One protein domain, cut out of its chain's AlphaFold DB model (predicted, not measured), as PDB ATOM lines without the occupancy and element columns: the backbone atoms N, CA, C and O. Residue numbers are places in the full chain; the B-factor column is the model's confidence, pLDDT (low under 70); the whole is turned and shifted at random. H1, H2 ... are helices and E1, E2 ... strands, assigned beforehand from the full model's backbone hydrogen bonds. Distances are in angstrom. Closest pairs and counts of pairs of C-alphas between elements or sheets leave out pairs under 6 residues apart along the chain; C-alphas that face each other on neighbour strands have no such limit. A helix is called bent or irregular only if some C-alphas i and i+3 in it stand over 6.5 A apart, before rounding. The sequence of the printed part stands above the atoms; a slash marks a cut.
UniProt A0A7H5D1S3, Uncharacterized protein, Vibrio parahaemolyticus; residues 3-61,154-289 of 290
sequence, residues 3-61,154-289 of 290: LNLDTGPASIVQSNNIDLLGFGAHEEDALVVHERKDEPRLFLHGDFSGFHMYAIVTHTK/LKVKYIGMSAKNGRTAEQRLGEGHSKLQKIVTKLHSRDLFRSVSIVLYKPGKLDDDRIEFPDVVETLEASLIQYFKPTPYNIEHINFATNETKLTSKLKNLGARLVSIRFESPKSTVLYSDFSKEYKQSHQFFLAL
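This is residues 3 to 61 and 154 to 289 of the 290 residues of an uncharacterized protein of Vibrio parahaemolyticus (UniProt A0A7H5D1S3). A strongly twisted sheet of five strands (E2, E7, E5, E6, E9) has three helices (H1, H2, H3) over one face, and a smaller sheet of three strands (E1, E8, E10) lies beyond one end of it. The longest helix, H4, packs on both sheets, while the hairpin of E3 and E4 makes one end of the long axis and H5 lies at the other. Along the 195 printed residues the order is E1 E2 H1 E3 E4 E5 E6 H2 H3 E7 H4 H5 E8 E9 E10, five named helices and ten named strands, in the mixed class. The larger sheet runs E2 E7 E5 E6 E9 and is mixed, as is the smaller, E1 E8 E10; E3 and E4 are antiparallel. The whole is compact, with a radius of gyration of the C-alphas of 17.0 A, yet elongated in outline, spanning 57 by 36 by 29 A.

Start at E1, residues 3 to 7, parallel to E8, residues 258 to 264; N 5 and O 260 are within hydrogen-bond range at 2.8 A. On the other side of E8 find E10, residues 282 to 288, antiparallel to it, with N 261 and O 285 at 2.9 A. Next come E2, residues 11 to 14, and its antiparallel neighbour E7, residues 194 to 201, with N 13 and O 198 at 2.8 A. H1, residues 15 to 23, is irregular, C-alphas 16 and 19 being 7.6 A apart, and is on this sheet at a height of 7.6 A. E3, residues 31 to 34, and E4, residues 42 to 45, form a hairpin with N 32 and O 44 at 2.8 A; H1 and E4 are near each other, with 6 pairs of C-alphas within 10 A. E5, residues 53 to 60, is antiparallel to E7, with N 55 and O 199 at 2.8 A. E6, residues 154 to 161, bends by 72 degrees at residue 157; it is antiparallel to E5, with N 56 and O 158 at 2.8 A, and parallel to E9, residues 269 to 272, with N 154 and O 270 at 2.8 A. H2, residues 169 to 174, touches H1, the closest C-alphas being those of Asp 19 and Gly 174 at 5.3 A. H3, residues 178 to 188, runs along E5 at 3 degrees on the local plane, and H1, H2 and H3 are on the same face; H1 and H3 with the sheet make two layers, helices on one face. E6, H2, H3 and E7 form a split strand-helix-strand unit, two strands running the same way with E5 between them, and its crossover is right-handed. H4, residues 213 to 228, is over E5 and E6 at a height of 8.7 A, and makes two layers with the sheet E1 E8 E10, running across it at 77 degrees to E1 on the local plane. H5, residues 246 to 253, only just touches H4, whose residues 215 to 219 alone make the 3 pairs of C-alphas within 8 A, the closest being Asp 215 and Leu 247 at 7.4 A. In H2, H3, H4 and H5 every O i to N i+4 pair is within hydrogen-bond range; H1 has 0 of 5, and 3 of 6 O i to N i+3 pairs.

Find C-alpha 3 at (47.709, -55.032, -31.691), where E1 begins. E5 spans 22.7 A from C-alpha 53 at (43.046, -43.615, -18.875), E7 22.4 A and H4 22.6 A. E8 spans 20.0 A, and E10 spans 20.4 A to C-alpha 288 at (38.292, -59.339, -33.458).

The two C-alphas farthest apart are those of Asp 38 and Gly 255, 57.6 A. Residues 62 to 153 are not printed, and C-alphas 61 and 154 are 11.5 A apart across this cut. The links E7 to H4 and H4 to H5 are long. The mean pLDDT of the printed part is 80.5; 41 residues are under 70, among them 35 to 40, 187 to 192 and 204 to 209.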
ATOM      1  N   LEU A   3      47.319 -56.166 -32.523       86.69
ATOM      2  CA  LEU A   3      47.709 -55.032 -31.691       86.69
ATOM      3  C   LEU A   3      47.674 -55.480 -30.233       86.69
ATOM      4  O   LEU A   3      46.600 -55.825 -29.742       86.69
ATOM      5  N   ASN A   4      48.825 -55.502 -29.567       87.25
ATOM      6  CA  ASN A   4      48.916 -55.820 -28.145       87.25
ATOM      7  C   ASN A   4      48.907 -54.516 -27.353       87.25
ATOM      8  O   ASN A   4      49.753 -53.658 -27.585       87.25
ATOM      9  N   LEU A   5      47.936 -54.361 -26.455       86.69
ATOM     10  CA  LEU A   5      47.839 -53.220 -25.557       86.69
ATOM     11  C   LEU A   5      47.862 -53.726 -24.120       86.69
ATOM     12  O   LEU A   5      46.879 -54.280 -23.621       86.69
ATOM     13  N   ASP A   6      48.983 -53.484 -23.458       84.19
ATOM     14  CA  ASP A   6      49.147 -53.768 -22.042       84.19
ATOM     15  C   ASP A   6      48.957 -52.475 -21.244       84.19
ATOM     16  O   ASP A   6      49.394 -51.402 -21.657       84.19
ATOM     17  N   THR A   7      48.295 -52.536 -20.094       81.25
ATOM     18  CA  THR A   7      48.223 -51.398 -19.170       81.25
ATOM     19  C   THR A   7      48.293 -51.858 -17.720       81.25
ATOM     20  O   THR A   7      47.607 -52.789 -17.302       81.25
ATOM     21  N   GLY A   8      49.145 -51.201 -16.942       71.75
ATOM     22  CA  GLY A   8      49.379 -51.540 -15.546       71.75
ATOM     23  C   GLY A   8      50.831 -51.296 -15.121       71.75
ATOM     24  O   GLY A   8      51.687 -51.081 -15.983       71.75
ATOM     25  N   PRO A   9      51.110 -51.324 -13.807       66.94
ATOM     26  CA  PRO A   9      50.131 -51.423 -12.721       66.94
ATOM     27  C   PRO A   9      49.263 -50.155 -12.613       66.94
ATOM     28  O   PRO A   9      49.672 -49.062 -13.003       66.94
ATOM     29  N   ALA A  10      48.036 -50.308 -12.117       81.69
ATOM     30  CA  ALA A  10      47.094 -49.204 -11.959       81.69
ATOM     31  C   ALA A  10      47.182 -48.572 -10.562       81.69
ATOM     32  O   ALA A  10      47.423 -49.258  -9.565       81.69
ATOM     33  N   SER A  11      46.931 -47.266 -10.471       84.25
ATOM     34  CA  SER A  11      46.924 -46.530  -9.199       84.25
ATOM     35  C   SER A  11      45.499 -46.190  -8.780       84.25
ATOM     36  O   SER A  11      44.703 -45.755  -9.605       84.25
ATOM     37  N   ILE A  12      45.161 -46.358  -7.500       86.94
ATOM     38  CA  ILE A  12      43.848 -45.977  -6.963       86.94
ATOM     39  C   ILE A  12      43.934 -44.673  -6.171       86.94
ATOM     40  O   ILE A  12      44.841 -44.481  -5.366       86.94
ATOM     41  N   VAL A  13      42.975 -43.777  -6.394       84.81
ATOM     42  CA  VAL A  13      42.888 -42.476  -5.723       84.81
ATOM     43  C   VAL A  13      41.458 -42.221  -5.248       84.81
ATOM     44  O   VAL A  13      40.495 -42.565  -5.937       84.81
ATOM     45  N   GLN A  14      41.301 -41.615  -4.069       81.50
ATOM     46  CA  GLN A  14      39.983 -41.187  -3.593       81.50
ATOM     47  C   GLN A  14      39.440 -40.060  -4.472       81.50
ATOM     48  O   GLN A  14      40.186 -39.162  -4.867       81.50
ATOM     49  N   SER A  15      38.125 -40.049  -4.718       79.25
ATOM     50  CA  SER A  15      37.488 -39.011  -5.543       79.25
ATOM     51  C   SER A  15      37.703 -37.590  -5.015       79.25
ATOM     52  O   SER A  15      37.742 -36.647  -5.795       79.25
ATOM     53  N   ASN A  16      37.870 -37.430  -3.701       75.12
ATOM     54  CA  ASN A  16      38.055 -36.123  -3.063       75.12
ATOM     55  C   ASN A  16      39.482 -35.567  -3.222       75.12
ATOM     56  O   ASN A  16      39.720 -34.407  -2.901       75.12
ATOM     57  N   ASN A  17      40.417 -36.380  -3.727       75.94
ATOM     58  CA  ASN A  17      41.829 -36.021  -3.873       75.94
ATOM     59  C   ASN A  17      42.222 -35.772  -5.341       75.94
ATOM     60  O   ASN A  17      43.401 -35.638  -5.645       75.94
ATOM     61  N   ILE A  18      41.256 -35.719  -6.260       72.69
ATOM     62  CA  ILE A  18      41.505 -35.537  -7.700       72.69
ATOM     63  C   ILE A  18      42.225 -34.227  -7.993       72.69
ATOM     64  O   ILE A  18      43.221 -34.225  -8.709       72.69
ATOM     65  N   ASP A  19      41.753 -33.134  -7.397       69.25
ATOM     66  CA  ASP A  19      42.331 -31.798  -7.590       69.25
ATOM     67  C   ASP A  19      43.756 -31.700  -7.027       69.25
ATOM     68  O   ASP A  19      44.431 -30.687  -7.186       69.25
ATOM     69  N   LEU A  20      44.205 -32.751  -6.331       70.31
ATOM     70  CA  LEU A  20      45.512 -32.831  -5.707       70.31
ATOM     71  C   LEU A  20      46.510 -33.694  -6.479       70.31
ATOM     72  O   LEU A  20      47.684 -33.711  -6.114       70.31
ATOM     73  N   LEU A  21      46.078 -34.380  -7.539       69.06
ATOM     74  CA  LEU A  21      46.960 -35.232  -8.341       69.06
ATOM     75  C   LEU A  21      48.116 -34.434  -8.967       69.06
ATOM     76  O   LEU A  21      49.222 -34.959  -9.042       69.06
ATOM     77  N   GLY A  22      47.905 -33.150  -9.277       66.31
ATOM     78  CA  GLY A  22      48.938 -32.257  -9.823       66.31
ATOM     79  C   GLY A  22      50.018 -31.841  -8.845       66.31
ATOM     80  O   GLY A  22      51.036 -31.286  -9.248       66.31
ATOM     81  N   PHE A  23      49.811 -32.115  -7.558       68.56
ATOM     82  CA  PHE A  23      50.835 -31.968  -6.529       68.56
ATOM     83  C   PHE A  23      51.522 -33.303  -6.213       68.56
ATOM     84  O   PHE A  23      52.363 -33.342  -5.321       68.56
ATOM     85  N   GLY A  24      51.149 -34.400  -6.878       66.06
ATOM     86  CA  GLY A  24      51.775 -35.707  -6.696       66.06
ATOM     87  C   GLY A  24      53.207 -35.752  -7.231       66.06
ATOM     88  O   GLY A  24      53.628 -34.897  -8.007       66.06
ATOM     89  N   ALA A  25      53.970 -36.766  -6.819       66.81
ATOM     90  CA  ALA A  25      55.298 -36.984  -7.379       66.81
ATOM     91  C   ALA A  25      55.221 -37.445  -8.844       66.81
ATOM     92  O   ALA A  25      54.212 -37.994  -9.290       66.81
ATOM     93  N   HIS A  26      56.326 -37.279  -9.569       71.69
ATOM     94  CA  HIS A  26      56.513 -37.795 -10.931       71.69
ATOM     95  C   HIS A  26      57.568 -38.912 -10.981       71.69
ATOM     96  O   HIS A  26      58.186 -39.150 -12.014       71.69
ATOM     97  N   GLU A  27      57.804 -39.562  -9.840       67.06
ATOM     98  CA  GLU A  27      58.793 -40.624  -9.658       67.06
ATOM     99  C   GLU A  27      58.156 -41.795  -8.902       67.06
ATOM    100  O   GLU A  27      57.282 -41.598  -8.049       67.06
ATOM    101  N   GLU A  28      58.571 -43.023  -9.222       66.19
ATOM    102  CA  GLU A  28      58.074 -44.220  -8.540       66.19
ATOM    103  C   GLU A  28      58.412 -44.175  -7.041       66.19
ATOM    104  O   GLU A  28      59.477 -43.717  -6.638       66.19
ATOM    105  N   ASP A  29      57.466 -44.618  -6.208       66.19
ATOM    106  CA  ASP A  29      57.557 -44.662  -4.739       66.19
ATOM    107  C   ASP A  29      57.835 -43.340  -3.996       66.19
ATOM    108  O   ASP A  29      57.875 -43.325  -2.760       66.19
ATOM    109  N   ALA A  30      57.930 -42.213  -4.699       67.94
ATOM    110  CA  ALA A  30      58.140 -40.913  -4.083       67.94
ATOM    111  C   ALA A  30      56.950 -40.499  -3.201       67.94
ATOM    112  O   ALA A  30      55.784 -40.699  -3.549       67.94
ATOM    113  N   LEU A  31      57.253 -39.911  -2.040       71.06
ATOM    114  CA  LEU A  31      56.277 -39.345  -1.113       71.06
ATOM    115  C   LEU A  31      56.253 -37.824  -1.262       71.06
ATOM    116  O   LEU A  31      57.244 -37.159  -0.965       71.06
ATOM    117  N   VAL A  32      55.098 -37.274  -1.624       71.44
ATOM    118  CA  VAL A  32      54.817 -35.844  -1.510       71.44
ATOM    119  C   VAL A  32      53.863 -35.612  -0.352       71.44
ATOM    120  O   VAL A  32      52.795 -36.217  -0.259       71.44
ATOM    121  N   VAL A  33      54.261 -34.708   0.537       73.56
ATOM    122  CA  VAL A  33      53.432 -34.257   1.649       73.56
ATOM    123  C   VAL A  33      52.881 -32.886   1.298       73.56
ATOM    124  O   VAL A  33      53.634 -31.921   1.182       73.56
ATOM    125  N   HIS A  34      51.566 -32.799   1.130       72.50
ATOM    126  CA  HIS A  34      50.884 -31.536   0.894       72.50
ATOM    127  C   HIS A  34      50.254 -31.044   2.199       72.50
ATOM    128  O   HIS A  34      49.414 -31.720   2.798       72.50
ATOM    129  N   GLU A  35      50.671 -29.863   2.654       68.44
ATOM    130  CA  GLU A  35      50.112 -29.219   3.840       68.44
ATOM    131  C   GLU A  35      49.031 -28.219   3.429       68.44
ATOM    132  O   GLU A  35      49.291 -27.257   2.707       68.44
ATOM    133  N   ARG A  36      47.810 -28.426   3.924       66.06
ATOM    134  CA  ARG A  36      46.723 -27.455   3.815       66.06
ATOM    135  C   ARG A  36      46.544 -26.751   5.150       66.06
ATOM    136  O   ARG A  36      46.660 -27.358   6.213       66.06
ATOM    137  N   LYS A  37      46.266 -25.450   5.095       57.69
ATOM    138  CA  LYS A  37      45.979 -24.661   6.293       57.69
ATOM    139  C   LYS A  37      44.718 -25.232   6.955       57.69
ATOM    140  O   LYS A  37      43.698 -25.359   6.290       57.69
ATOM    141  N   ASP A  38      44.827 -25.602   8.229       61.72
ATOM    142  CA  ASP A  38      43.743 -26.155   9.058       61.72
ATOM    143  C   ASP A  38      43.227 -27.564   8.675       61.72
ATOM    144  O   ASP A  38      42.246 -28.037   9.250       61.72
ATOM    145  N   GLU A  39      43.924 -28.292   7.792       64.56
ATOM    146  CA  GLU A  39      43.652 -29.708   7.494       64.56
ATOM    147  C   GLU A  39      44.863 -30.594   7.857       64.56
ATOM    148  O   GLU A  39      46.004 -30.119   7.877       64.56
ATOM    149  N   PRO A  40      44.661 -31.890   8.164       65.44
ATOM    150  CA  PRO A  40      45.775 -32.820   8.305       65.44
ATOM    151  C   PRO A  40      46.592 -32.895   7.011       65.44
ATOM    152  O   PRO A  40      46.062 -32.701   5.916       65.44
ATOM    153  N   ARG A  41      47.890 -33.194   7.132       70.56
ATOM    154  CA  ARG A  41      48.762 -33.316   5.960       70.56
ATOM    155  C   ARG A  41      48.274 -34.452   5.071       70.56
ATOM    156  O   ARG A  41      47.975 -35.541   5.562       70.56
ATOM    157  N   LEU A  42      48.247 -34.206   3.768       71.31
ATOM    158  CA  LEU A  42      47.978 -35.244   2.789       71.31
ATOM    159  C   LEU A  42      49.290 -35.890   2.358       71.31
ATOM    160  O   LEU A  42      50.224 -35.199   1.958       71.31
ATOM    161  N   PHE A  43      49.327 -37.215   2.402       71.00
ATOM    162  CA  PHE A  43      50.465 -38.017   1.972       71.00
ATOM    163  C   PHE A  43      50.123 -38.665   0.630       71.00
ATOM    164  O   PHE A  43      49.305 -39.584   0.563       71.00
ATOM    165  N   LEU A  44      50.725 -38.159  -0.443       71.44
ATOM    166  CA  LEU A  44      50.614 -38.702  -1.791       71.44
ATOM    167  C   LEU A  44      51.849 -39.544  -2.064       71.44
ATOM    168  O   LEU A  44      52.965 -39.051  -1.959       71.44
ATOM    169  N   HIS A  45      51.659 -40.808  -2.420       68.75
ATOM    170  CA  HIS A  45      52.774 -41.703  -2.674       68.75
ATOM    171  C   HIS A  45      52.677 -42.373  -4.045       68.75
ATOM    172  O   HIS A  45      51.675 -43.036  -4.328       68.75
ATOM    173  N   GLY A  46      53.763 -42.311  -4.813       66.38
ATOM    174  CA  GLY A  46      53.912 -42.948  -6.121       66.38
ATOM    175  C   GLY A  46      54.020 -41.948  -7.270       66.38
ATOM    176  O   GLY A  46      53.960 -40.739  -7.062       66.38
ATOM    177  N   ASP A  47      54.158 -42.476  -8.485       71.12
ATOM    178  CA  ASP A  47      54.253 -41.677  -9.706       71.12
ATOM    179  C   ASP A  47      52.861 -41.359 -10.260       71.12
ATOM    180  O   ASP A  47      52.174 -42.246 -10.786       71.12
ATOM    181  N   PHE A  48      52.482 -40.083 -10.180       69.94
ATOM    182  CA  PHE A  48      51.205 -39.571 -10.658       69.94
ATOM    183  C   PHE A  48      51.235 -39.021 -12.096       69.94
ATOM    184  O   PHE A  48      50.238 -38.478 -12.577       69.94
ATOM    185  N   SER A  49      52.357 -39.158 -12.807       69.62
ATOM    186  CA  SER A  49      52.509 -38.686 -14.186       69.62
ATOM    187  C   SER A  49      51.957 -39.672 -15.229       69.62
ATOM    188  O   SER A  49      51.793 -40.865 -14.978       69.62
ATOM    189  N   GLY A  50      51.658 -39.176 -16.436       72.44
ATOM    190  CA  GLY A  50      51.422 -40.034 -17.608       72.44
ATOM    191  C   GLY A  50      50.146 -40.884 -17.580       72.44
ATOM    192  O   GLY A  50      50.007 -41.822 -18.366       72.44
ATOM    193  N   PHE A  51      49.190 -40.585 -16.698       81.19
ATOM    194  CA  PHE A  51      47.880 -41.226 -16.746       81.19
ATOM    195  C   PHE A  51      47.042 -40.635 -17.875       81.19
ATOM    196  O   PHE A  51      46.751 -39.441 -17.879       81.19
ATOM    197  N   HIS A  52      46.594 -41.481 -18.798       84.19
ATOM    198  CA  HIS A  52      45.735 -41.087 -19.925       84.19
ATOM    199  C   HIS A  52      44.409 -41.846 -19.946       84.19
ATOM    200  O   HIS A  52      43.530 -41.550 -20.751       84.19
ATOM    201  N   MET A  53      44.236 -42.793 -19.027       87.44
ATOM    202  CA  MET A  53      43.046 -43.615 -18.875       87.44
ATOM    203  C   MET A  53      42.629 -43.642 -17.409       87.44
ATOM    204  O   MET A  53      43.475 -43.654 -16.514       87.44
ATOM    205  N   TYR A  54      41.324 -43.658 -17.153       89.00
ATOM    206  CA  TYR A  54      40.794 -43.792 -15.802       89.00
ATOM    207  C   TYR A  54      39.474 -44.558 -15.777       89.00
ATOM    208  O   TYR A  54      38.654 -44.461 -16.691       89.00
ATOM    209  N   ALA A  55      39.240 -45.279 -14.687       91.25
ATOM    210  CA  ALA A  55      37.963 -45.892 -14.371       91.25
ATOM    211  C   ALA A  55      37.409 -45.301 -13.073       91.25
ATOM    212  O   ALA A  55      38.106 -45.237 -12.063       91.25
ATOM    213  N   ILE A  56      36.142 -44.889 -13.079       91.62
ATOM    214  CA  ILE A  56      35.420 -44.559 -11.848       91.62
ATOM    215  C   ILE A  56      34.856 -45.864 -11.311       91.62
ATOM    216  O   ILE A  56      34.070 -46.537 -11.991       91.62
ATOM    217  N   VAL A  57      35.249 -46.205 -10.091       92.38
ATOM    218  CA  VAL A  57      34.876 -47.453  -9.437       92.38
ATOM    219  C   VAL A  57      34.132 -47.186  -8.143       92.38
ATOM    220  O   VAL A  57      34.322 -46.162  -7.484       92.38
ATOM    221  N   THR A  58      33.286 -48.135  -7.765       91.50
ATOM    222  CA  THR A  58      32.625 -48.142  -6.462       91.50
ATOM    223  C   THR A  58      33.076 -49.349  -5.674       91.50
ATOM    224  O   THR A  58      33.161 -50.441  -6.236       91.50
ATOM    225  N   HIS A  59      33.332 -49.158  -4.388       91.88
ATOM    226  CA  HIS A  59      33.841 -50.200  -3.504       91.88
ATOM    227  C   HIS A  59      33.286 -50.026  -2.091       91.88
ATOM    228  O   HIS A  59      32.595 -49.049  -1.794       91.88
ATOM    229  N   THR A  60      33.568 -50.998  -1.229       90.38
ATOM    230  CA  THR A  60      33.172 -50.964   0.181       90.38
ATOM    231  C   THR A  60      33.910 -49.869   0.961       90.38
ATOM    232  O   THR A  60      35.065 -49.548   0.663       90.38
ATOM    233  N   LYS A  61      33.238 -49.271   1.944       89.94
ATOM    234  CA  LYS A  61      33.821 -48.379   2.948       89.94
ATOM    235  C   LYS A  61      34.337 -49.214   4.108       89.94
ATOM    236  O   LYS A  61      33.671 -50.144   4.556       89.94
ATOM    237  N   LEU A 154      36.250 -53.893  -6.868       93.88
ATOM    238  CA  LEU A 154      36.105 -52.587  -7.497       93.88
ATOM    239  C   LEU A 154      35.108 -52.687  -8.650       93.88
ATOM    240  O   LEU A 154      35.433 -53.147  -9.746       93.88
ATOM    241  N   LYS A 155      33.881 -52.223  -8.419       93.12
ATOM    242  CA  LYS A 155      32.850 -52.233  -9.458       93.12
ATOM    243  C   LYS A 155      33.046 -51.063 -10.411       93.12
ATOM    244  O   LYS A 155      32.838 -49.912 -10.022       93.12
ATOM    245  N   VAL A 156      33.370 -51.346 -11.665       93.50
ATOM    246  CA  VAL A 156      33.533 -50.341 -12.721       93.50
ATOM    247  C   VAL A 156      32.181 -49.705 -13.049       93.50
ATOM    248  O   VAL A 156      31.223 -50.381 -13.430       93.50
ATOM    249  N   LYS A 157      32.094 -48.381 -12.890       91.81
ATOM    250  CA  LYS A 157      30.901 -47.574 -13.203       91.81
ATOM    251  C   LYS A 157      31.081 -46.672 -14.403       91.81
ATOM    252  O   LYS A 157      30.087 -46.276 -15.001       91.81
ATOM    253  N   TYR A 158      32.314 -46.316 -14.724       91.62
ATOM    254  CA  TYR A 158      32.634 -45.477 -15.863       91.62
ATOM    255  C   TYR A 158      34.084 -45.697 -16.266       91.62
ATOM    256  O   TYR A 158      34.924 -45.908 -15.396       91.62
ATOM    257  N   ILE A 159      34.372 -45.590 -17.553       92.31
ATOM    258  CA  ILE A 159      35.722 -45.566 -18.112       92.31
ATOM    259  C   ILE A 159      35.838 -44.302 -18.954       92.31
ATOM    260  O   ILE A 159      34.917 -43.956 -19.696       92.31
ATOM    261  N   GLY A 160      36.946 -43.590 -18.813       89.19
ATOM    262  CA  GLY A 160      37.239 -42.424 -19.623       89.19
ATOM    263  C   GLY A 160      38.712 -42.333 -19.974       89.19
ATOM    264  O   GLY A 160      39.570 -42.946 -19.339       89.19
ATOM    265  N   MET A 161      38.977 -41.520 -20.988       87.38
ATOM    266  CA  MET A 161      40.315 -41.253 -21.492       87.38
ATOM    267  C   MET A 161      40.656 -39.765 -21.529       87.38
ATOM    268  O   MET A 161      39.775 -38.907 -21.603       87.38
ATOM    269  N   SER A 162      41.943 -39.448 -21.569       78.88
ATOM    270  CA  SER A 162      42.486 -38.126 -21.860       78.88
ATOM    271  C   SER A 162      43.687 -38.288 -22.789       78.88
ATOM    272  O   SER A 162      44.756 -38.708 -22.365       78.88
ATOM    273  N   ALA A 163      43.474 -38.030 -24.079       68.81
ATOM    274  CA  ALA A 163      44.489 -38.227 -25.117       68.81
ATOM    275  C   ALA A 163      44.696 -36.999 -26.018       68.81
ATOM    276  O   ALA A 163      45.764 -36.810 -26.598       68.81
ATOM    277  N   LYS A 164      43.678 -36.136 -26.151       63.28
ATOM    278  CA  LYS A 164      43.754 -34.959 -27.023       63.28
ATOM    279  C   LYS A 164      44.734 -33.934 -26.454       63.28
ATOM    280  O   LYS A 164      44.625 -33.564 -25.288       63.28
ATOM    281  N   ASN A 165      45.638 -33.443 -27.302       58.69
ATOM    282  CA  ASN A 165      46.620 -32.395 -26.994       58.69
ATOM    283  C   ASN A 165      47.573 -32.729 -25.828       58.69
ATOM    284  O   ASN A 165      47.990 -31.825 -25.111       58.69
ATOM    285  N   GLY A 166      47.873 -34.013 -25.597       60.81
ATOM    286  CA  GLY A 166      48.749 -34.438 -24.495       60.81
ATOM    287  C   GLY A 166      48.139 -34.253 -23.103       60.81
ATOM    288  O   GLY A 166      48.857 -34.340 -22.111       60.81
ATOM    289  N   ARG A 167      46.825 -33.997 -23.013       65.38
ATOM    290  CA  ARG A 167      46.154 -33.839 -21.722       65.38
ATOM    291  C   ARG A 167      46.221 -35.124 -20.907       65.38
ATOM    292  O   ARG A 167      45.993 -36.209 -21.437       65.38
ATOM    293  N   THR A 168      46.458 -34.989 -19.607       73.12
ATOM    294  CA  THR A 168      46.444 -36.114 -18.665       73.12
ATOM    295  C   THR A 168      45.035 -36.363 -18.122       73.12
ATOM    296  O   THR A 168      44.123 -35.537 -18.267       73.12
ATOM    297  N   ALA A 169      44.819 -37.535 -17.525       71.19
ATOM    298  CA  ALA A 169      43.587 -37.898 -16.834       71.19
ATOM    299  C   ALA A 169      43.296 -36.918 -15.694       71.19
ATOM    300  O   ALA A 169      42.154 -36.501 -15.535       71.19
ATOM    301  N   GLU A 170      44.331 -36.489 -14.971       72.25
ATOM    302  CA  GLU A 170      44.239 -35.438 -13.960       72.25
ATOM    303  C   GLU A 170      43.631 -34.156 -14.529       72.25
ATOM    304  O   GLU A 170      42.613 -33.702 -14.017       72.25
ATOM    305  N   GLN A 171      44.213 -33.588 -15.593       71.50
ATOM    306  CA  GLN A 171      43.740 -32.317 -16.159       71.50
ATOM    307  C   GLN A 171      42.263 -32.407 -16.555       71.50
ATOM    308  O   GLN A 171      41.472 -31.508 -16.281       71.50
ATOM    309  N   ARG A 172      41.857 -33.541 -17.135       74.44
ATOM    310  CA  ARG A 172      40.459 -33.798 -17.497       74.44
ATOM    311  C   ARG A 172      39.542 -33.967 -16.282       74.44
ATOM    312  O   ARG A 172      38.363 -33.623 -16.359       74.44
ATOM    313  N   LEU A 173      40.037 -34.550 -15.194       72.06
ATOM    314  CA  LEU A 173      39.263 -34.754 -13.973       72.06
ATOM    315  C   LEU A 173      39.130 -33.452 -13.158       72.06
ATOM    316  O   LEU A 173      38.036 -33.191 -12.653       72.06
ATOM    317  N   GLY A 174      40.180 -32.624 -13.113       63.78
ATOM    318  CA  GLY A 174      40.218 -31.325 -12.427       63.78
ATOM    319  C   GLY A 174      39.404 -30.215 -13.108       63.78
ATOM    320  O   GLY A 174      38.908 -29.316 -12.440       63.78
ATOM    321  N   GLU A 175      39.155 -30.304 -14.423       67.12
ATOM    322  CA  GLU A 175      38.244 -29.394 -15.152       67.12
ATOM    323  C   GLU A 175      36.749 -29.589 -14.787       67.12
ATOM    324  O   GLU A 175      35.879 -28.873 -15.285       67.12
ATOM    325  N   GLY A 176      36.424 -30.546 -13.911       63.16
ATOM    326  CA  GLY A 176      35.058 -30.839 -13.484       63.16
ATOM    327  C   GLY A 176      34.411 -31.947 -14.315       63.16
ATOM    328  O   GLY A 176      33.820 -31.736 -15.376       63.16
ATOM    329  N   HIS A 177      34.448 -33.174 -13.794       71.19
ATOM    330  CA  HIS A 177      33.894 -34.335 -14.487       71.19
ATOM    331  C   HIS A 177      32.411 -34.566 -14.150       71.19
ATOM    332  O   HIS A 177      32.067 -35.266 -13.195       71.19
ATOM    333  N   SER A 178      31.497 -34.061 -14.984       72.38
ATOM    334  CA  SER A 178      30.039 -34.152 -14.753       72.38
ATOM    335  C   SER A 178      29.523 -35.569 -14.453       72.38
ATOM    336  O   SER A 178      28.637 -35.736 -13.614       72.38
ATOM    337  N   LYS A 179      30.078 -36.620 -15.082       75.75
ATOM    338  CA  LYS A 179      29.678 -38.011 -14.777       75.75
ATOM    339  C   LYS A 179      30.186 -38.497 -13.417       75.75
ATOM    340  O   LYS A 179      29.469 -39.249 -12.769       75.75
ATOM    341  N   LEU A 180      31.367 -38.053 -12.973       78.25
ATOM    342  CA  LEU A 180      31.887 -38.383 -11.647       78.25
ATOM    343  C   LEU A 180      30.981 -37.756 -10.602       78.25
ATOM    344  O   LEU A 180      30.482 -38.471  -9.747       78.25
ATOM    345  N   GLN A 181      30.676 -36.465 -10.752       79.75
ATOM    346  CA  GLN A 181      29.747 -35.768  -9.866       79.75
ATOM    347  C   GLN A 181      28.385 -36.472  -9.824       79.75
ATOM    348  O   GLN A 181      27.886 -36.775  -8.750       79.75
ATOM    349  N   LYS A 182      27.826 -36.876 -10.974       79.62
ATOM    350  CA  LYS A 182      26.582 -37.672 -11.019       79.62
ATOM    351  C   LYS A 182      26.684 -39.010 -10.272       79.62
ATOM    352  O   LYS A 182      25.721 -39.391  -9.608       79.62
ATOM    353  N   ILE A 183      27.796 -39.740 -10.406       76.38
ATOM    354  CA  ILE A 183      28.021 -41.019  -9.709       76.38
ATOM    355  C   ILE A 183      28.153 -40.780  -8.200       76.38
ATOM    356  O   ILE A 183      27.450 -41.421  -7.424       76.38
ATOM    357  N   VAL A 184      28.985 -39.815  -7.802       79.12
ATOM    358  CA  VAL A 184      29.210 -39.390  -6.414       79.12
ATOM    359  C   VAL A 184      27.885 -38.967  -5.771       79.12
ATOM    360  O   VAL A 184      27.496 -39.548  -4.763       79.12
ATOM    361  N   THR A 185      27.108 -38.068  -6.385       77.69
ATOM    362  CA  THR A 185      25.790 -37.641  -5.875       77.69
ATOM    363  C   THR A 185      24.813 -38.812  -5.717       77.69
ATOM    364  O   THR A 185      24.092 -38.893  -4.718       77.69
ATOM    365  N   LYS A 186      24.781 -39.754  -6.670       73.50
ATOM    366  CA  LYS A 186      23.913 -40.940  -6.579       73.50
ATOM    367  C   LYS A 186      24.299 -41.889  -5.446       73.50
ATOM    368  O   LYS A 186      23.421 -42.575  -4.935       73.50
ATOM    369  N   LEU A 187      25.574 -41.943  -5.068       67.50
ATOM    370  CA  LEU A 187      26.047 -42.809  -3.987       67.50
ATOM    371  C   LEU A 187      25.974 -42.136  -2.617       67.50
ATOM    372  O   LEU A 187      25.488 -42.754  -1.673       67.50
ATOM    373  N   HIS A 188      26.339 -40.855  -2.515       62.75
ATOM    374  CA  HIS A 188      26.200 -40.084  -1.273       62.75
ATOM    375  C   HIS A 188      24.746 -39.968  -0.801       62.75
ATOM    376  O   HIS A 188      24.506 -39.797   0.388       62.75
ATOM    377  N   SER A 189      23.771 -40.081  -1.708       54.69
ATOM    378  CA  SER A 189      22.348 -40.017  -1.357       54.69
ATOM    379  C   SER A 189      21.750 -41.337  -0.864       54.69
ATOM    380  O   SER A 189      20.602 -41.324  -0.421       54.69
ATOM    381  N   ARG A 190      22.462 -42.475  -0.948       52.88
ATOM    382  CA  ARG A 190      21.844 -43.797  -0.727       52.88
ATOM    383  C   ARG A 190      22.626 -44.793   0.127       52.88
ATOM    384  O   ARG A 190      21.978 -45.693   0.647       52.88
ATOM    385  N   ASP A 191      23.946 -44.669   0.285       61.09
ATOM    386  CA  ASP A 191      24.739 -45.790   0.813       61.09
ATOM    387  C   ASP A 191      25.816 -45.386   1.841       61.09
ATOM    388  O   ASP A 191      26.790 -44.685   1.543       61.09
ATOM    389  N   LEU A 192      25.644 -45.856   3.084       64.38
ATOM    390  CA  LEU A 192      26.580 -45.637   4.194       64.38
ATOM    391  C   LEU A 192      27.847 -46.504   4.095       64.38
ATOM    392  O   LEU A 192      28.811 -46.228   4.813       64.38
ATOM    393  N   PHE A 193      27.862 -47.516   3.225       75.31
ATOM    394  CA  PHE A 193      28.922 -48.521   3.131       75.31
ATOM    395  C   PHE A 193      29.613 -48.558   1.770       75.31
ATOM    396  O   PHE A 193      30.541 -49.339   1.583       75.31
ATOM    397  N   ARG A 194      29.241 -47.686   0.827       85.50
ATOM    398  CA  ARG A 194      29.928 -47.572  -0.468       85.50
ATOM    399  C   ARG A 194      30.671 -46.254  -0.626       85.50
ATOM    400  O   ARG A 194      30.190 -45.198  -0.211       85.50
ATOM    401  N   SER A 195      31.849 -46.328  -1.238       87.44
ATOM    402  CA  SER A 195      32.677 -45.184  -1.624       87.44
ATOM    403  C   SER A 195      32.950 -45.180  -3.128       87.44
ATOM    404  O   SER A 195      32.739 -46.186  -3.814       87.44
ATOM    405  N   VAL A 196      33.417 -44.035  -3.625       88.62
ATOM    406  CA  VAL A 196      33.867 -43.837  -5.004       88.62
ATOM    407  C   VAL A 196      35.364 -43.587  -4.999       88.62
ATOM    408  O   VAL A 196      35.847 -42.688  -4.317       88.62
ATOM    409  N   SER A 197      36.078 -44.334  -5.830       88.94
ATOM    410  CA  SER A 197      37.483 -44.074  -6.131       88.94
ATOM    411  C   SER A 197      37.684 -44.002  -7.639       88.94
ATOM    412  O   SER A 197      36.818 -44.394  -8.429       88.94
ATOM    413  N   ILE A 198      38.839 -43.494  -8.039       89.31
ATOM    414  CA  ILE A 198      39.295 -43.508  -9.420       89.31
ATOM    415  C   ILE A 198      40.500 -44.427  -9.511       89.31
ATOM    416  O   ILE A 198      41.427 -44.327  -8.714       89.31
ATOM    417  N   VAL A 199      40.472 -45.320 -10.491       89.88
ATOM    418  CA  VAL A 199      41.622 -46.126 -10.887       89.88
ATOM    419  C   VAL A 199      42.247 -45.470 -12.108       89.88
ATOM    420  O   VAL A 199      41.556 -45.239 -13.097       89.88
ATOM    421  N   LEU A 200      43.529 -45.143 -12.026       87.19
ATOM    422  CA  LEU A 200      44.309 -44.456 -13.044       87.19
ATOM    423  C   LEU A 200      45.227 -45.452 -13.755       87.19
ATOM    424  O   LEU A 200      45.858 -46.294 -13.114       87.19
ATOM    425  N   TYR A 201      45.302 -45.326 -15.077       86.44
ATOM    426  CA  TYR A 201      46.049 -46.218 -15.953       86.44
ATOM    427  C   TYR A 201      47.010 -45.436 -16.841       86.44
ATOM    428  O   TYR A 201      46.638 -44.437 -17.476       86.44
ATOM    429  N   LYS A 202      48.243 -45.937 -16.911       82.38
ATOM    430  CA  LYS A 202      49.233 -45.548 -17.915       82.38
ATOM    431  C   LYS A 202      49.075 -46.509 -19.095       82.38
ATOM    432  O   LYS A 202      49.200 -47.723 -18.896       82.38
ATOM    433  N   PRO A 203      48.719 -46.026 -20.293       75.50
ATOM    434  CA  PRO A 203      48.727 -46.868 -21.482       75.50
ATOM    435  C   PRO A 203      50.141 -47.421 -21.677       75.50
ATOM    436  O   PRO A 203      51.109 -46.673 -21.533       75.50
ATOM    437  N   GLY A 204      50.270 -48.719 -21.946       67.00
ATOM    438  CA  GLY A 204      51.569 -49.344 -22.179       67.00
ATOM    439  C   GLY A 204      52.249 -48.853 -23.451       67.00
ATOM    440  O   GLY A 204      51.692 -48.080 -24.237       67.00
ATOM    441  N   LYS A 205      53.491 -49.309 -23.638       57.91
ATOM    442  CA  LYS A 205      54.279 -49.004 -24.833       57.91
ATOM    443  C   LYS A 205      53.615 -49.583 -26.078       57.91
ATOM    444  O   LYS A 205      53.021 -50.654 -26.048       57.91
ATOM    445  N   LEU A 206      53.754 -48.842 -27.166       57.50
ATOM    446  CA  LEU A 206      53.341 -49.265 -28.489       57.50
ATOM    447  C   LEU A 206      54.395 -50.170 -29.104       57.50
ATOM    448  O   LEU A 206      55.533 -49.746 -29.264       57.50
ATOM    449  N   ASP A 207      53.987 -51.367 -29.512       56.31
ATOM    450  CA  ASP A 207      54.824 -52.261 -30.319       56.31
ATOM    451  C   ASP A 207      54.712 -51.967 -31.836       56.31
ATOM    452  O   ASP A 207      55.116 -52.787 -32.661       56.31
ATOM    453  N   ASP A 208      54.142 -50.818 -32.238       66.06
ATOM    454  CA  ASP A 208      53.979 -50.443 -33.650       66.06
ATOM    455  C   ASP A 208      54.008 -48.920 -33.879       66.06
ATOM    456  O   ASP A 208      53.121 -48.193 -33.434       66.06
ATOM    457  N   ASP A 209      54.995 -48.448 -34.642       68.19
ATOM    458  CA  ASP A 209      55.213 -47.025 -34.945       68.19
ATOM    459  C   ASP A 209      54.141 -46.411 -35.870       68.19
ATOM    460  O   ASP A 209      54.142 -45.205 -36.114       68.19
ATOM    461  N   ARG A 210      53.232 -47.219 -36.434       73.75
ATOM    462  CA  ARG A 210      52.176 -46.747 -37.353       73.75
ATOM    463  C   ARG A 210      50.906 -46.295 -36.638       73.75
ATOM    464  O   ARG A 210      50.014 -45.748 -37.290       73.75
ATOM    465  N   ILE A 211      50.778 -46.576 -35.344       77.56
ATOM    466  CA  ILE A 211      49.636 -46.156 -34.533       77.56
ATOM    467  C   ILE A 211      50.055 -44.993 -33.636       77.56
ATOM    468  O   ILE A 211      51.033 -45.064 -32.901       77.56
ATOM    469  N   GLU A 212      49.305 -43.898 -33.697       81.88
ATOM    470  CA  GLU A 212      49.601 -42.725 -32.884       81.88
ATOM    471  C   GLU A 212      49.100 -42.948 -31.459       81.88
ATOM    472  O   GLU A 212      48.028 -43.522 -31.250       81.88
ATOM    473  N   PHE A 213      49.822 -42.420 -30.468       82.06
ATOM    474  CA  PHE A 213      49.465 -42.555 -29.053       82.06
ATOM    475  C   PHE A 213      47.979 -42.269 -28.740       82.06
ATOM    476  O   PHE A 213      47.370 -43.049 -28.006       82.06
ATOM    477  N   PRO A 214      47.322 -41.236 -29.308       84.88
ATOM    478  CA  PRO A 214      45.904 -41.013 -29.049       84.88
ATOM    479  C   PRO A 214      44.986 -42.157 -29.492       84.88
ATOM    480  O   PRO A 214      44.006 -42.437 -28.804       84.88
ATOM    481  N   ASP A 215      45.309 -42.842 -30.591       85.75
ATOM    482  CA  ASP A 215      44.517 -43.975 -31.080       85.75
ATOM    483  C   ASP A 215      44.641 -45.185 -30.156       85.75
ATOM    484  O   ASP A 215      43.713 -45.979 -30.034       85.75
ATOM    485  N   VAL A 216      45.782 -45.327 -29.486       85.88
ATOM    486  CA  VAL A 216      46.039 -46.375 -28.491       85.88
ATOM    487  C   VAL A 216      45.154 -46.188 -27.291       85.88
ATOM    488  O   VAL A 216      44.482 -47.119 -26.858       85.88
ATOM    489  N   VAL A 217      45.151 -44.963 -26.768       87.56
ATOM    490  CA  VAL A 217      44.340 -44.594 -25.620       87.56
ATOM    491  C   VAL A 217      42.863 -44.782 -25.958       87.56
ATOM    492  O   VAL A 217      42.132 -45.378 -25.171       87.56
ATOM    493  N   GLU A 218      42.435 -44.349 -27.146       89.69
ATOM    494  CA  GLU A 218      41.060 -44.527 -27.616       89.69
ATOM    495  C   GLU A 218      40.702 -46.008 -27.829       89.69
ATOM    496  O   GLU A 218      39.628 -46.448 -27.422       89.69
ATOM    497  N   THR A 219      41.610 -46.814 -28.386       90.44
ATOM    498  CA  THR A 219      41.413 -48.265 -28.553       90.44
ATOM    499  C   THR A 219      41.320 -48.973 -27.207       90.44
ATOM    500  O   THR A 219      40.452 -49.829 -27.022       90.44
ATOM    501  N   LEU A 220      42.176 -48.612 -26.251       90.12
ATOM    502  CA  LEU A 220      42.156 -49.159 -24.900       90.12
ATOM    503  C   LEU A 220      40.856 -48.778 -24.180       90.12
ATOM    504  O   LEU A 220      40.204 -49.646 -23.603       90.12
ATOM    505  N   GLU A 221      40.424 -47.517 -24.274       92.44
ATOM    506  CA  GLU A 221      39.138 -47.059 -23.737       92.44
ATOM    507  C   GLU A 221      37.965 -47.852 -24.316       92.44
ATOM    508  O   GLU A 221      37.190 -48.441 -23.560       92.44
ATOM    509  N   ALA A 222      37.865 -47.917 -25.643       93.12
ATOM    510  CA  ALA A 222      36.787 -48.613 -26.330       93.12
ATOM    511  C   ALA A 222      36.750 -50.106 -25.967       93.12
ATOM    512  O   ALA A 222      35.678 -50.666 -25.722       93.12
ATOM    513  N   SER A 223      37.924 -50.735 -25.859       93.12
ATOM    514  CA  SER A 223      38.052 -52.144 -25.485       93.12
ATOM    515  C   SER A 223      37.604 -52.402 -24.047       93.12
ATOM    516  O   SER A 223      36.825 -53.323 -23.802       93.12
ATOM    517  N   LEU A 224      38.041 -51.577 -23.090       93.12
ATOM    518  CA  LEU A 224      37.632 -51.712 -21.690       93.12
ATOM    519  C   LEU A 224      36.136 -51.406 -21.508       93.12
ATOM    520  O   LEU A 224      35.465 -52.076 -20.719       93.12
ATOM    521  N   ILE A 225      35.586 -50.435 -22.248       94.19
ATOM    522  CA  ILE A 225      34.145 -50.151 -22.248       94.19
ATOM    523  C   ILE A 225      33.360 -51.357 -22.756       94.19
ATOM    524  O   ILE A 225      32.358 -51.709 -22.134       94.19
ATOM    525  N   GLN A 226      33.788 -52.013 -23.836       93.88
ATOM    526  CA  GLN A 226      33.093 -53.210 -24.304       93.88
ATOM    527  C   GLN A 226      33.232 -54.387 -23.327       93.88
ATOM    528  O   GLN A 226      32.257 -55.116 -23.125       93.88
ATOM    529  N   TYR A 227      34.392 -54.545 -22.686       93.69
ATOM    530  CA  TYR A 227      34.629 -55.624 -21.727       93.69
ATOM    531  C   TYR A 227      33.773 -55.466 -20.463       93.69
ATOM    532  O   TYR A 227      33.108 -56.407 -20.033       93.69
ATOM    533  N   PHE A 228      33.737 -54.265 -19.875       93.50
ATOM    534  CA  PHE A 228      33.005 -54.013 -18.631       93.50
ATOM    535  C   PHE A 228      31.555 -53.561 -18.836       93.50
ATOM    536  O   PHE A 228      30.748 -53.693 -17.917       93.50
ATOM    537  N   LYS A 229      31.201 -53.004 -19.994       93.81
ATOM    538  CA  LYS A 229      29.885 -52.412 -20.301       93.81
ATOM    539  C   LYS A 229      29.303 -51.550 -19.167       93.81
ATOM    540  O   LYS A 229      28.193 -51.832 -18.701       93.81
ATOM    541  N   PRO A 230      30.015 -50.505 -18.695       90.00
ATOM    542  CA  PRO A 230      29.585 -49.701 -17.552       90.00
ATOM    543  C   PRO A 230      28.398 -48.784 -17.902       90.00
ATOM    544  O   PRO A 230      28.514 -47.577 -18.131       90.00
ATOM    545  N   THR A 231      27.213 -49.382 -17.941       84.88
ATOM    546  CA  THR A 231      25.945 -48.703 -18.200       84.88
ATOM    547  C   THR A 231      25.358 -48.128 -16.904       84.88
ATOM    548  O   THR A 231      25.561 -48.679 -15.819       84.88
ATOM    549  N   PRO A 232      24.645 -46.990 -16.971       85.31
ATOM    550  CA  PRO A 232      24.305 -46.208 -18.166       85.31
ATOM    551  C   PRO A 232      25.349 -45.129 -18.543       85.31
ATOM    552  O   PRO A 232      25.032 -44.231 -19.318       85.31
ATOM    553  N   TYR A 233      26.557 -45.131 -17.964       85.38
ATOM    554  CA  TYR A 233      27.464 -43.972 -18.038       85.38
ATOM    555  C   TYR A 233      28.442 -43.982 -19.228       85.38
ATOM    556  O   TYR A 233      28.841 -42.902 -19.689       85.38
ATOM    557  N   ASN A 234      28.789 -45.160 -19.756       86.81
ATOM    558  CA  ASN A 234      29.381 -45.332 -21.085       86.81
ATOM    559  C   ASN A 234      28.371 -46.021 -22.003       86.81
ATOM    560  O   ASN A 234      27.937 -47.140 -21.739       86.81
ATOM    561  N   ILE A 235      27.990 -45.320 -23.069       82.75
ATOM    562  CA  ILE A 235      27.096 -45.823 -24.122       82.75
ATOM    563  C   ILE A 235      27.868 -45.874 -25.444       82.75
ATOM    564  O   ILE A 235      27.769 -46.837 -26.199       82.75
ATOM    565  N   GLU A 236      28.689 -44.855 -25.689       81.12
ATOM    566  CA  GLU A 236      29.699 -44.858 -26.743       81.12
ATOM    567  C   GLU A 236      30.663 -46.038 -26.538       81.12
ATOM    568  O   GLU A 236      30.995 -46.376 -25.405       81.12
ATOM    569  N   HIS A 237      31.060 -46.690 -27.631       86.56
ATOM    570  CA  HIS A 237      31.977 -47.842 -27.662       86.56
ATOM    571  C   HIS A 237      31.499 -49.146 -26.992       86.56
ATOM    572  O   HIS A 237      32.223 -50.136 -27.020       86.56
ATOM    573  N   ILE A 238      30.256 -49.236 -26.502       89.00
ATOM    574  CA  ILE A 238      29.739 -50.471 -25.871       89.00
ATOM    575  C   ILE A 238      29.724 -51.702 -26.801       89.00
ATOM    576  O   ILE A 238      29.787 -52.837 -26.328       89.00
ATOM    577  N   ASN A 239      29.664 -51.475 -28.118       86.94
ATOM    578  CA  ASN A 239      29.671 -52.511 -29.157       86.94
ATOM    579  C   ASN A 239      31.018 -52.612 -29.897       86.94
ATOM    580  O   ASN A 239      31.096 -53.268 -30.940       86.94
ATOM    581  N   PHE A 240      32.079 -51.973 -29.397       90.44
ATOM    582  CA  PHE A 240      33.395 -52.055 -30.023       90.44
ATOM    583  C   PHE A 240      33.904 -53.516 -30.054       90.44
ATOM    584  O   PHE A 240      33.740 -54.256 -29.098       90.44
ATOM    585  N   ALA A 241      34.507 -54.032 -31.121       85.62
ATOM    586  CA  ALA A 241      34.837 -53.397 -32.396       85.62
ATOM    587  C   ALA A 241      33.853 -53.726 -33.536       85.62
ATOM    588  O   ALA A 241      34.160 -53.512 -34.705       85.62
ATOM    589  N   THR A 242      32.680 -54.273 -33.209       84.50
ATOM    590  CA  THR A 242      31.702 -54.763 -34.198       84.50
ATOM    591  C   THR A 242      30.997 -53.656 -34.973       84.50
ATOM    592  O   THR A 242      30.439 -53.909 -36.036       84.50
ATOM    593  N   ASN A 243      31.019 -52.427 -34.462       83.94
ATOM    594  CA  ASN A 243      30.455 -51.267 -35.133       83.94
ATOM    595  C   ASN A 243      31.487 -50.562 -36.026       83.94
ATOM    596  O   ASN A 243      32.635 -50.327 -35.636       83.94
ATOM    597  N   GLU A 244      31.054 -50.144 -37.214       82.56
ATOM    598  CA  GLU A 244      31.857 -49.262 -38.057       82.56
ATOM    599  C   GLU A 244      31.931 -47.869 -37.423       82.56
ATOM    600  O   GLU A 244      30.937 -47.171 -37.234       82.56
ATOM    601  N   THR A 245      33.144 -47.476 -37.056       87.50
ATOM    602  CA  THR A 245      33.492 -46.181 -36.483       87.50
ATOM    603  C   THR A 245      34.764 -45.678 -37.159       87.50
ATOM    604  O   THR A 245      35.450 -46.419 -37.873       87.50
ATOM    605  N   LYS A 246      35.121 -44.411 -36.922       88.06
ATOM    606  CA  LYS A 246      36.405 -43.869 -37.392       88.06
ATOM    607  C   LYS A 246      37.586 -44.667 -36.836       88.06
ATOM    608  O   LYS A 246      38.515 -44.952 -37.585       88.06
ATOM    609  N   LEU A 247      37.511 -45.070 -35.566       88.81
ATOM    610  CA  LEU A 247      38.533 -45.878 -34.909       88.81
ATOM    611  C   LEU A 247      38.660 -47.260 -35.557       88.81
ATOM    612  O   LEU A 247      39.748 -47.625 -35.989       88.81
ATOM    613  N   THR A 248      37.560 -48.007 -35.714       89.44
ATOM    614  CA  THR A 248      37.617 -49.354 -36.318       89.44
ATOM    615  C   THR A 248      38.084 -49.313 -37.773       89.44
ATOM    616  O   THR A 248      38.906 -50.136 -38.169       89.44
ATOM    617  N   SER A 249      37.672 -48.297 -38.541       89.50
ATOM    618  CA  SER A 249      38.168 -48.066 -39.908       89.50
ATOM    619  C   SER A 249      39.670 -47.774 -39.940       89.50
ATOM    620  O   SER A 249      40.392 -48.292 -40.791       89.50
ATOM    621  N   LYS A 250      40.168 -46.966 -38.995       88.94
ATOM    622  CA  LYS A 250      41.594 -46.642 -38.883       88.94
ATOM    623  C   LYS A 250      42.423 -47.877 -38.528       88.94
ATOM    624  O   LYS A 250      43.401 -48.156 -39.214       88.94
ATOM    625  N   LEU A 251      41.996 -48.659 -37.533       89.44
ATOM    626  CA  LEU A 251      42.659 -49.915 -37.156       89.44
ATOM    627  C   LEU A 251      42.674 -50.920 -38.322       89.44
ATOM    628  O   LEU A 251      43.692 -51.564 -38.579       89.44
ATOM    629  N   LYS A 252      41.578 -51.001 -39.085       88.06
ATOM    630  CA  LYS A 252      41.486 -51.830 -40.292       88.06
ATOM    631  C   LYS A 252      42.473 -51.393 -41.376       88.06
ATOM    632  O   LYS A 252      43.160 -52.242 -41.942       88.06
ATOM    633  N   ASN A 253      42.607 -50.089 -41.621       88.94
ATOM    634  CA  ASN A 253      43.571 -49.543 -42.585       88.94
ATOM    635  C   ASN A 253      45.031 -49.816 -42.186       88.94
ATOM    636  O   ASN A 253      45.884 -49.967 -43.056       88.94
ATOM    637  N   LEU A 254      45.315 -49.954 -40.886       86.88
ATOM    638  CA  LEU A 254      46.619 -50.403 -40.379       86.88
ATOM    639  C   LEU A 254      46.857 -51.916 -40.575       86.88
ATOM    640  O   LEU A 254      47.944 -52.423 -40.298       86.88
ATOM    641  N   GLY A 255      45.855 -52.666 -41.044       87.69
ATOM    642  CA  GLY A 255      45.915 -54.120 -41.201       87.69
ATOM    643  C   GLY A 255      45.765 -54.887 -39.883       87.69
ATOM    644  O   GLY A 255      46.118 -56.078 -39.807       87.69
ATOM    645  N   ALA A 256      45.269 -54.228 -38.830       88.06
ATOM    646  CA  ALA A 256      44.939 -54.877 -37.572       88.06
ATOM    647  C   ALA A 256      43.723 -55.796 -37.769       88.06
ATOM    648  O   ALA A 256      42.728 -55.419 -38.377       88.06
ATOM    649  N   ARG A 257      43.829 -57.029 -37.273       89.62
ATOM    650  CA  ARG A 257      42.768 -58.054 -37.327       89.62
ATOM    651  C   ARG A 257      42.262 -58.424 -35.936       89.62
ATOM    652  O   ARG A 257      41.170 -58.959 -35.789       89.62
ATOM    653  N   LEU A 258      43.087 -58.173 -34.927       91.06
ATOM    654  CA  LEU A 258      42.831 -58.525 -33.544       91.06
ATOM    655  C   LEU A 258      43.453 -57.457 -32.653       91.06
ATOM    656  O   LEU A 258      44.566 -57.002 -32.926       91.06
ATOM    657  N   VAL A 259      42.756 -57.112 -31.581       90.38
ATOM    658  CA  VAL A 259      43.306 -56.357 -30.459       90.38
ATOM    659  C   VAL A 259      43.400 -57.313 -29.275       90.38
ATOM    660  O   VAL A 259      42.391 -57.894 -28.876       90.38
ATOM    661  N   SER A 260      44.606 -57.520 -28.751       91.69
ATOM    662  CA  SER A 260      44.843 -58.221 -27.491       91.69
ATOM    663  C   SER A 260      45.022 -57.182 -26.398       91.69
ATOM    664  O   SER A 260      45.860 -56.294 -26.530       91.69
ATOM    665  N   ILE A 261      44.217 -57.277 -25.345       90.94
ATOM    666  CA  ILE A 261      44.293 -56.375 -24.201       90.94
ATOM    667  C   ILE A 261      44.728 -57.175 -22.986       90.94
ATOM    668  O   ILE A 261      44.108 -58.198 -22.671       90.94
ATOM    669  N   ARG A 262      45.715 -56.655 -22.260       90.75
ATOM    670  CA  ARG A 262      46.010 -57.057 -20.887       90.75
ATOM    671  C   ARG A 262      45.912 -55.845 -19.977       90.75
ATOM    672  O   ARG A 262      46.466 -54.790 -20.273       90.75
ATOM    673  N   PHE A 263      45.227 -55.998 -18.853       89.00
ATOM    674  CA  PHE A 263      45.227 -54.964 -17.827       89.00
ATOM    675  C   PHE A 263      45.216 -55.541 -16.417       89.00
ATOM    676  O   PHE A 263      44.691 -56.632 -16.180       89.00
ATOM    677  N   GLU A 264      45.788 -54.782 -15.489       90.25
ATOM    678  CA  GLU A 264      45.931 -55.176 -14.089       90.25
ATOM    679  C   GLU A 264      45.151 -54.238 -13.158       90.25
ATOM    680  O   GLU A 264      45.129 -53.018 -13.334       90.25
ATOM    681  N   SER A 265      44.497 -54.827 -12.160       90.56
ATOM    682  CA  SER A 265      43.858 -54.117 -11.054       90.56
ATOM    683  C   SER A 265      44.922 -53.536 -10.112       90.56
ATOM    684  O   SER A 265      46.027 -54.076 -10.024       90.56
ATOM    685  N   PRO A 266      44.606 -52.474  -9.349       88.81
ATOM    686  CA  PRO A 266      45.453 -52.049  -8.238       88.81
ATOM    687  C   PRO A 266      45.742 -53.202  -7.265       88.81
ATOM    688  O   PRO A 266      44.923 -54.109  -7.093       88.81
ATOM    689  N   LYS A 267      46.893 -53.145  -6.592       85.56
ATOM    690  CA  LYS A 267      47.312 -54.162  -5.616       85.56
ATOM    691  C   LYS A 267      46.215 -54.445  -4.577       85.56
ATOM    692  O   LYS A 267      45.624 -53.514  -4.036       85.56
ATOM    693  N   SER A 268      45.989 -55.728  -4.278       88.50
ATOM    694  CA  SER A 268      44.979 -56.207  -3.316       88.50
ATOM    695  C   SER A 268      43.543 -55.788  -3.661       88.50
ATOM    696  O   SER A 268      42.699 -55.599  -2.781       88.50
ATOM    697  N   THR A 269      43.260 -55.605  -4.953       91.94
ATOM    698  CA  THR A 269      41.926 -55.294  -5.467       91.94
ATOM    699  C   THR A 269      41.615 -56.104  -6.721       91.94
ATOM    700  O   THR A 269      42.517 -56.587  -7.404       91.94
ATOM    701  N   VAL A 270      40.329 -56.239  -7.037       93.19
ATOM    702  CA  VAL A 270      39.841 -56.960  -8.221       93.19
ATOM    703  C   VAL A 270      38.763 -56.145  -8.922       93.19
ATOM    704  O   VAL A 270      37.780 -55.733  -8.304       93.19
ATOM    705  N   LEU A 271      38.934 -55.898 -10.217       92.94
ATOM    706  CA  LEU A 271      37.974 -55.144 -11.019       92.94
ATOM    707  C   LEU A 271      36.877 -56.042 -11.563       92.94
ATOM    708  O   LEU A 271      37.126 -57.154 -12.016       92.94
ATOM    709  N   TYR A 272      35.650 -55.533 -11.558       93.00
ATOM    710  CA  TYR A 272      34.509 -56.252 -12.109       93.00
ATOM    711  C   TYR A 272      33.401 -55.287 -12.555       93.00
ATOM    712  O   TYR A 272      33.420 -54.089 -12.263       93.00
ATOM    713  N   SER A 273      32.396 -55.805 -13.256       91.62
ATOM    714  CA  SER A 273      31.156 -55.091 -13.557       91.62
ATOM    715  C   SER A 273      29.944 -56.025 -13.515       91.62
ATOM    716  O   SER A 273      30.065 -57.230 -13.314       91.62
ATOM    717  N   ASP A 274      28.743 -55.480 -13.725       87.69
ATOM    718  CA  ASP A 274      27.529 -56.303 -13.838       87.69
ATOM    719  C   ASP A 274      27.573 -57.264 -15.041       87.69
ATOM    720  O   ASP A 274      26.915 -58.307 -15.024       87.69
ATOM    721  N   PHE A 275      28.366 -56.925 -16.064       88.56
ATOM    722  CA  PHE A 275      28.556 -57.729 -17.269       88.56
ATOM    723  C   PHE A 275      29.754 -58.681 -17.150       88.56
ATOM    724  O   PHE A 275      29.609 -59.873 -17.408       88.56
ATOM    725  N   SER A 276      30.914 -58.179 -16.712       85.00
ATOM    726  CA  SER A 276      32.096 -58.996 -16.427       85.00
ATOM    727  C   SER A 276      32.177 -59.277 -14.929       85.00
ATOM    728  O   SER A 276      32.711 -58.483 -14.157       85.00
ATOM    729  N   LYS A 277      31.607 -60.411 -14.510       81.06
ATOM    730  CA  LYS A 277      31.537 -60.825 -13.095       81.06
ATOM    731  C   LYS A 277      32.796 -61.546 -12.600       81.06
ATOM    732  O   LYS A 277      32.780 -62.149 -11.530       81.06
ATOM    733  N   GLU A 278      33.861 -61.541 -13.391       80.00
ATOM    734  CA  GLU A 278      35.117 -62.177 -13.016       80.00
ATOM    735  C   GLU A 278      35.904 -61.270 -12.067       80.00
ATOM    736  O   GLU A 278      36.348 -60.197 -12.460       80.00
ATOM    737  N   TYR A 279      36.109 -61.717 -10.827       82.88
ATOM    738  CA  TYR A 279      36.943 -61.028  -9.841       82.88
ATOM    739  C   TYR A 279      38.408 -61.423 -10.053       82.88
ATOM    740  O   TYR A 279      38.881 -62.400  -9.471       82.88
ATOM    741  N   LYS A 280      39.115 -60.712 -10.938       80.38
ATOM    742  CA  LYS A 280      40.511 -61.017 -11.283       80.38
ATOM    743  C   LYS A 280      41.424 -59.825 -11.013       80.38
ATOM    744  O   LYS A 280      41.053 -58.674 -11.214       80.38
ATOM    745  N   GLN A 281      42.643 -60.112 -10.557       85.81
ATOM    746  CA  GLN A 281      43.687 -59.093 -10.433       85.81
ATOM    747  C   GLN A 281      44.279 -58.743 -11.804       85.81
ATOM    748  O   GLN A 281      44.619 -57.594 -12.044       85.81
ATOM    749  N   SER A 282      44.346 -59.708 -12.723       89.25
ATOM    750  CA  SER A 282      44.794 -59.512 -14.103       89.25
ATOM    751  C   SER A 282      43.738 -60.026 -15.069       89.25
ATOM    752  O   SER A 282      43.225 -61.138 -14.920       89.25
ATOM    753  N   HIS A 283      43.451 -59.235 -16.091       90.00
ATOM    754  CA  HIS A 283      42.508 -59.567 -17.144       90.00
ATOM    755  C   HIS A 283      43.239 -59.628 -18.480       90.00
ATOM    756  O   HIS A 283      44.099 -58.798 -18.770       90.00
ATOM    757  N   GLN A 284      42.859 -60.600 -19.304       91.44
ATOM    758  CA  GLN A 284      43.316 -60.715 -20.679       91.44
ATOM    759  C   GLN A 284      42.131 -61.084 -21.563       91.44
ATOM    760  O   GLN A 284      41.388 -62.017 -21.252       91.44
ATOM    761  N   PHE A 285      41.945 -60.350 -22.656       91.88
ATOM    762  CA  PHE A 285      40.886 -60.628 -23.621       91.88
ATOM    763  C   PHE A 285      41.286 -60.192 -25.031       91.88
ATOM    764  O   PHE A 285      42.256 -59.459 -25.232       91.88
ATOM    765  N   PHE A 286      40.535 -60.678 -26.017       92.44
ATOM    766  CA  PHE A 286      40.790 -60.422 -27.428       92.44
ATOM    767  C   PHE A 286      39.535 -59.883 -28.103       92.44
ATOM    768  O   PHE A 286      38.435 -60.386 -27.867       92.44
ATOM    769  N   LEU A 287      39.711 -58.898 -28.979       91.69
ATOM    770  CA  LEU A 287      38.647 -58.337 -29.805       91.69
ATOM    771  C   LEU A 287      39.005 -58.499 -31.277       91.69
ATOM    772  O   LEU A 287      40.017 -57.972 -31.741       91.69
ATOM    773  N   ALA A 288      38.174 -59.236 -32.010       90.06
ATOM    774  CA  ALA A 288      38.292 -59.339 -33.458       90.06
ATOM    775  C   ALA A 288      37.867 -58.017 -34.111       90.06
ATOM    776  O   ALA A 288      36.825 -57.458 -33.763       90.06
ATOM    777  N   LEU A 289      38.680 -57.536 -35.051       86.56
ATOM    778  CA  LEU A 289      38.360 -56.376 -35.879       86.56
ATOM    779  C   LEU A 289      37.706 -56.849 -37.195       86.56
ATOM    780  O   LEU A 289      38.151 -57.862 -37.742       86.56
TER     781      LEU A 289